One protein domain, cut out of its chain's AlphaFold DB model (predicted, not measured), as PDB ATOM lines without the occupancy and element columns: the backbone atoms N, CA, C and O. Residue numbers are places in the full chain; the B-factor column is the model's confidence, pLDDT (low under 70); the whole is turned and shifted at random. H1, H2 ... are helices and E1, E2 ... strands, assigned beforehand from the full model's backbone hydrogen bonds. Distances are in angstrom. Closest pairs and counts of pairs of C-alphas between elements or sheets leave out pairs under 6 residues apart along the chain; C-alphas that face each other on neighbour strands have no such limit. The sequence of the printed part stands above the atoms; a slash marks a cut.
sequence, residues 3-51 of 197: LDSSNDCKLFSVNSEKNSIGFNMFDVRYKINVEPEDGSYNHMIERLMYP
ATOM      1  N   LEU A   3     -21.264  23.928  30.062       81.19
ATOM      2  CA  LEU A   3     -22.694  23.945  30.359       81.19
ATOM      3  C   LEU A   3     -23.475  23.764  29.060       81.19
ATOM      4  O   LEU A   3     -23.207  24.439  28.064       81.19
ATOM      5  N   ASP A   4     -24.420  22.834  29.074       81.00
ATOM      6  CA  ASP A   4     -25.282  22.622  27.925       81.00
ATOM      7  C   ASP A   4     -26.184  23.852  27.725       81.00
ATOM      8  O   ASP A   4     -26.753  24.387  28.681       81.00
ATOM      9  N   SER A   5     -26.322  24.315  26.483       81.81
ATOM     10  CA  SER A   5     -27.159  25.471  26.147       81.81
ATOM     11  C   SER A   5     -28.655  25.218  26.360       81.81
ATOM     12  O   SER A   5     -29.438  26.160  26.348       81.81
ATOM     13  N   SER A   6     -29.065  23.961  26.547       84.50
ATOM     14  CA  SER A   6     -30.440  23.560  26.858       84.50
ATOM     15  C   SER A   6     -30.808  23.694  28.340       84.50
ATOM     16  O   SER A   6     -31.937  23.373  28.715       84.50
ATOM     17  N   ASN A   7     -29.888  24.110  29.214       86.19
ATOM     18  CA  ASN A   7     -30.206  24.345  30.623       86.19
ATOM     19  C   ASN A   7     -31.287  25.413  30.804       86.19
ATOM     20  O   ASN A   7     -31.266  26.446  30.138       86.19
ATOM     21  N   ASP A   8     -32.201  25.184  31.748       86.12
ATOM     22  CA  ASP A   8     -33.188  26.196  32.121       86.12
ATOM     23  C   ASP A   8     -32.476  27.365  32.820       86.12
ATOM     24  O   ASP A   8     -31.689  27.168  33.749       86.12
ATOM     25  N   CYS A   9     -32.773  28.596  32.395       83.44
ATOM     26  CA  CYS A   9     -32.247  29.816  33.004       83.44
ATOM     27  C   CYS A   9     -32.531  29.901  34.513       83.44
ATOM     28  O   CYS A   9     -31.765  30.536  35.234       83.44
ATOM     29  N   LYS A  10     -33.587  29.241  35.009       88.56
ATOM     30  CA  LYS A  10     -33.928  29.178  36.441       88.56
ATOM     31  C   LYS A  10     -32.876  28.477  37.300       88.56
ATOM     32  O   LYS A  10     -32.866  28.674  38.511       88.56
ATOM     33  N   LEU A  11     -32.004  27.672  36.693       88.06
ATOM     34  CA  LEU A  11     -30.904  26.994  37.383       88.06
ATOM     35  C   LEU A  11     -29.728  27.936  37.684       88.06
ATOM     36  O   LEU A  11     -28.788  27.550  38.380       88.06
ATOM     37  N   PHE A  12     -29.776  29.168  37.170       89.00
ATOM     38  CA  PHE A  12     -28.729  30.166  37.319       89.00
ATOM     39  C   PHE A  12     -29.202  31.333  38.185       89.00
ATOM     40  O   PHE A  12     -30.294  31.875  38.023       89.00
ATOM     41  N   SER A  13     -28.327  31.764  39.085       88.44
ATOM     42  CA  SER A  13     -28.475  32.961  39.905       88.44
ATOM     43  C   SER A  13     -27.506  34.029  39.409       88.44
ATOM     44  O   SER A  13     -26.320  33.763  39.219       88.44
ATOM     45  N   VAL A  14     -28.005  35.241  39.169       87.69
ATOM     46  CA  VAL A  14     -27.192  36.362  38.680       87.69
ATOM     47  C   VAL A  14     -26.914  37.315  39.834       87.69
ATOM     48  O   VAL A  14     -27.840  37.815  40.469       87.69
ATOM     49  N   ASN A  15     -25.637  37.592  40.092       87.06
ATOM     50  CA  ASN A  15     -25.212  38.644  41.005       87.06
ATOM     51  C   ASN A  15     -24.698  39.836  40.190       87.06
ATOM     52  O   ASN A  15     -23.571  39.823  39.691       87.06
ATOM     53  N   SER A  16     -25.539  40.863  40.056       84.56
ATOM     54  CA  SER A  16     -25.236  42.065  39.274       84.56
ATOM     55  C   SER A  16     -24.143  42.939  39.895       84.56
ATOM     56  O   SER A  16     -23.418  43.598  39.159       84.56
ATOM     57  N   GLU A  17     -23.975  42.924  41.221       85.62
ATOM     58  CA  GLU A  17     -22.946  43.721  41.910       85.62
ATOM     59  C   GLU A  17     -21.537  43.158  41.693       85.62
ATOM     60  O   GLU A  17     -20.570  43.906  41.573       85.62
ATOM     61  N   LYS A  18     -21.418  41.828  41.622       85.75
ATOM     62  CA  LYS A  18     -20.146  41.116  41.413       85.75
ATOM     63  C   LYS A  18     -19.919  40.686  39.966       85.75
ATOM     64  O   LYS A  18     -18.896  40.068  39.681       85.75
ATOM     65  N   ASN A  19     -20.867  40.986  39.078       88.06
ATOM     66  CA  ASN A  19     -20.881  40.534  37.688       88.06
ATOM     67  C   ASN A  19     -20.597  39.022  37.558       88.06
ATOM     68  O   ASN A  19     -19.741  38.595  36.784       88.06
ATOM     69  N   SER A  20     -21.275  38.208  38.374       88.06
ATOM     70  CA  SER A  20     -21.030  36.763  38.469       88.06
ATOM     71  C   SER A  20     -22.318  35.954  38.366       88.06
ATOM     72  O   SER A  20     -23.363  36.385  38.854       88.06
ATOM     73  N   ILE A  21     -22.223  34.746  37.809       88.38
ATOM     74  CA  ILE A  21     -23.326  33.781  37.726       88.38
ATOM     75  C   ILE A  21     -23.012  32.593  38.638       88.38
ATOM     76  O   ILE A  21     -21.925  32.024  38.554       88.38
ATOM     77  N   GLY A  22     -23.955  32.222  39.501       88.25
ATOM     78  CA  GLY A  22     -23.885  31.033  40.349       88.25
ATOM     79  C   GLY A  22     -24.903  29.983  39.913       88.25
ATOM     80  O   GLY A  22     -26.004  30.328  39.496       88.25
ATOM     81  N   PHE A  23     -24.559  28.708  40.027       90.81
ATOM     82  CA  PHE A  23     -25.462  27.588  39.759       90.81
ATOM     83  C   PHE A  23     -25.058  26.389  40.614       90.81
ATOM     84  O   PHE A  23     -23.916  26.300  41.072       90.81
ATOM     85  N   ASN A  24     -25.991  25.463  40.824       88.12
ATOM     86  CA  ASN A  24     -25.689  24.185  41.452       88.12
ATOM     87  C   ASN A  24     -25.161  23.209  40.394       88.12
ATOM     88  O   ASN A  24     -25.841  22.932  39.406       88.12
ATOM     89  N   MET A  25     -23.960  22.671  40.611       87.44
ATOM     90  CA  MET A  25     -23.318  21.735  39.685       87.44
ATOM     91  C   MET A  25     -24.083  20.419  39.494       87.44
ATOM     92  O   MET A  25     -23.829  19.717  38.527       87.44
ATOM     93  N   PHE A  26     -25.007  20.071  40.392       87.06
ATOM     94  CA  PHE A  26     -25.797  18.840  40.281       87.06
ATOM     95  C   PHE A  26     -27.113  19.021  39.519       87.06
ATOM     96  O   PHE A  26     -27.682  18.036  39.055       87.06
ATOM     97  N   ASP A  27     -27.575  20.263  39.363       88.44
ATOM     98  CA  ASP A  27     -28.874  20.551  38.747       88.44
ATOM     99  C   ASP A  27     -28.741  20.930  37.264       88.44
ATOM    100  O   ASP A  27     -29.704  20.847  36.503       88.44
ATOM    101  N   VAL A  28     -27.544  21.343  36.838       89.81
ATOM    102  CA  VAL A  28     -27.261  21.736  35.454       89.81
ATOM    103  C   VAL A  28     -26.790  20.551  34.611       89.81
ATOM    104  O   VAL A  28     -26.039  19.681  35.042       89.81
ATOM    105  N   ARG A  29     -27.200  20.548  33.347       85.56
ATOM    106  CA  ARG A  29     -26.738  19.630  32.310       85.56
ATOM    107  C   ARG A  29     -25.413  20.094  31.735       85.56
ATOM    108  O   ARG A  29     -25.194  21.282  31.483       85.56
ATOM    109  N   TYR A  30     -24.555  19.132  31.447       84.69
ATOM    110  CA  TYR A  30     -23.263  19.387  30.841       84.69
ATOM    111  C   TYR A  30     -23.173  18.722  29.485       84.69
ATOM    112  O   TYR A  30     -23.547  17.562  29.321       84.69
ATOM    113  N   LYS A  31     -22.597  19.449  28.532       81.69
ATOM    114  CA  LYS A  31     -22.165  18.882  27.269       81.69
ATOM    115  C   LYS A  31     -20.762  18.309  27.446       81.69
ATOM    116  O   LYS A  31     -19.796  19.030  27.740       81.69
ATOM    117  N   ILE A  32     -20.668  16.996  27.283       76.31
ATOM    118  CA  ILE A  32     -19.409  16.258  27.229       76.31
ATOM    119  C   ILE A  32     -19.011  16.171  25.755       76.31
ATOM    120  O   ILE A  32     -19.838  15.858  24.905       76.31
ATOM    121  N   ASN A  33     -17.763  16.518  25.438       80.88
ATOM    122  CA  ASN A  33     -17.247  16.498  24.065       80.88
ATOM    123  C   ASN A  33     -16.658  15.122  23.724       80.88
ATOM    124  O   ASN A  33     -15.500  15.025  23.325       80.88
ATOM    125  N   VAL A  34     -17.427  14.074  24.004       82.25
ATOM    126  CA  VAL A  34     -17.070  12.678  23.757       82.25
ATOM    127  C   VAL A  34     -18.333  11.985  23.269       82.25
ATOM    128  O   VAL A  34     -19.394  12.150  23.874       82.25
ATOM    129  N   GLU A  35     -18.214  11.257  22.165       83.69
ATOM    130  CA  GLU A  35     -19.303  10.468  21.599       83.69
ATOM    131  C   GLU A  35     -19.102   8.989  21.955       83.69
ATOM    132  O   GLU A  35     -17.965   8.512  21.957       83.69
ATOM    133  N   PRO A  36     -20.179   8.256  22.276       86.12
ATOM    134  CA  PRO A  36     -20.085   6.835  22.569       86.12
ATOM    135  C   PRO A  36     -19.747   6.050  21.296       86.12
ATOM    136  O   PRO A  36     -20.458   6.146  20.298       86.12
ATOM    137  N   GLU A  37     -18.710   5.215  21.354       83.50
ATOM    138  CA  GLU A  37     -18.297   4.355  20.230       83.50
ATOM    139  C   GLU A  37     -19.399   3.383  19.776       83.50
ATOM    140  O   GLU A  37     -19.500   3.045  18.601       83.50
ATOM    141  N   ASP A  38     -20.240   2.948  20.715       88.00
ATOM    142  CA  ASP A  38     -21.343   2.004  20.522       88.00
ATOM    143  C   ASP A  38     -22.711   2.701  20.404       88.00
ATOM    144  O   ASP A  38     -23.754   2.047  20.409       88.00
ATOM    145  N   GLY A  39     -22.730   4.037  20.335       87.12
ATOM    146  CA  GLY A  39     -23.961   4.829  20.312       87.12
ATOM    147  C   GLY A  39     -24.696   4.912  21.660       87.12
ATOM    148  O   GLY A  39     -25.716   5.599  21.745       87.12
ATOM    149  N   SER A  40     -24.201   4.264  22.724       88.69
ATOM    150  CA  SER A  40     -24.844   4.235  24.041       88.69
ATOM    151  C   SER A  40     -24.105   5.094  25.062       88.69
ATOM    152  O   SER A  40     -23.085   4.715  25.635       88.69
ATOM    153  N   TYR A  41     -24.686   6.252  25.383       85.12
ATOM    154  CA  TYR A  41     -24.173   7.118  26.448       85.12
ATOM    155  C   TYR A  41     -24.151   6.428  27.818       85.12
ATOM    156  O   TYR A  41     -23.253   6.691  28.609       85.12
ATOM    157  N   ASN A  42     -25.096   5.522  28.094       86.31
ATOM    158  CA  ASN A  42     -25.112   4.778  29.354       86.31
ATOM    159  C   ASN A  42     -23.903   3.838  29.462       86.31
ATOM    160  O   ASN A  42     -23.237   3.839  30.493       86.31
ATOM    161  N   HIS A  43     -23.575   3.105  28.392       87.25
ATOM    162  CA  HIS A  43     -22.385   2.249  28.370       87.25
ATOM    163  C   HIS A  43     -21.092   3.065  28.382       87.25
ATOM    164  O   HIS A  43     -20.121   2.670  29.019       87.25
ATOM    165  N   MET A  44     -21.062   4.235  27.737       86.69
ATOM    166  CA  MET A  44     -19.930   5.157  27.854       86.69
ATOM    167  C   MET A  44     -19.736   5.639  29.297       86.69
ATOM    168  O   MET A  44     -18.615   5.611  29.794       86.69
ATOM    169  N   ILE A  45     -20.804   6.043  29.995       86.00
ATOM    170  CA  ILE A  45     -20.721   6.440  31.409       86.00
ATOM    171  C   ILE A  45     -20.224   5.272  32.263       86.00
ATOM    172  O   ILE A  45     -19.352   5.469  33.102       86.00
ATOM    173  N   GLU A  46     -20.734   4.062  32.036       86.31
ATOM    174  CA  GLU A  46     -20.287   2.861  32.743       86.31
ATOM    175  C   GLU A  46     -18.784   2.609  32.545       86.31
ATOM    176  O   GLU A  46     -18.068   2.441  33.531       86.31
ATOM    177  N   ARG A  47     -18.285   2.688  31.302       84.44
ATOM    178  CA  ARG A  47     -16.851   2.567  30.977       84.44
ATOM    179  C   ARG A  47     -16.000   3.664  31.617       84.44
ATOM    180  O   ARG A  47     -14.907   3.389  32.095       84.44
ATOM    181  N   LEU A  48     -16.498   4.901  31.674       82.62
ATOM    182  CA  LEU A  48     -15.792   6.014  32.321       82.62
ATOM    183  C   LEU A  48     -15.740   5.871  33.848       82.62
ATOM    184  O   LEU A  48     -14.762   6.274  34.472       82.62
ATOM    185  N   MET A  49     -16.796   5.323  34.453       83.00
ATOM    186  CA  MET A  49     -16.875   5.095  35.898       83.00
ATOM    187  C   MET A  49     -16.057   3.877  36.336       83.00
ATOM    188  O   MET A  49     -15.480   3.885  37.424       83.00
ATOM    189  N   TYR A  50     -16.010   2.846  35.493       84.56
ATOM    190  CA  TYR A  50     -15.342   1.574  35.751       84.56
ATOM    191  C   TYR A  50     -14.458   1.194  34.553       84.56
ATOM    192  O   TYR A  50     -14.806   0.275  33.805       84.56
ATOM    193  N   PRO A  51     -13.335   1.910  34.355       86.12
ATOM    194  CA  PRO A  51     -12.428   1.654  33.242       86.12
ATOM    195  C   PRO A  51     -11.899   0.224  33.306       86.12
ATOM    196  O   PRO A  51     -11.498  -0.243  34.380       86.12
TER     197      PRO A  51
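This is residues 3 to 51 of the 197 residues of an uncharacterized protein of Halolactibacillus alkaliphilus (UniProt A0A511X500). Little regular structure: a rod-like shape with a small two-stranded hairpin, E1 and E2, toward one end, one short helix, H1, toward the other, and a long unnamed stretch, residues 24 to 40, between them. The printed part has 49 residues, with E1, E2 and H1 in that order, 17 residues in named elements, under half, and a mixed class of helices and strands. The sheet, E1 - E2, is antiparallel. The whole is extended, with a radius of gyration of the C-alphas of 15.1 A and spans of 46 by 20 by 15 A.

E1, residues 12 to 15, begins at C-alpha 12 (-28.729, 30.166, 37.319). E2 is residues 20 to 23. H1, residues 41 to 49, is 12.1 A long and ends at C-alpha 49 (-16.875, 5.095, 35.898).

E1 and E2 form a hairpin with a tight link, their directions at 151 degrees. C-alphas 14 and 21 face each other at 4.7 A; N 13 and O 22 are within hydrogen-bond range at 2.8 A. E1 and H1 are apart. In H1 every O i to N i+4 pair is within hydrogen-bond range.

The C-alphas of Glu 17 and Asp 38, the two farthest apart, are 46.9 A apart. Residues 15 to 20 and 37 to 43, of which 41 to 43 belong to H1, stand free. The link from E2 to H1 is long, 17 residues. The printed part has no cut, and no printed residue is under 70 in pLDDT.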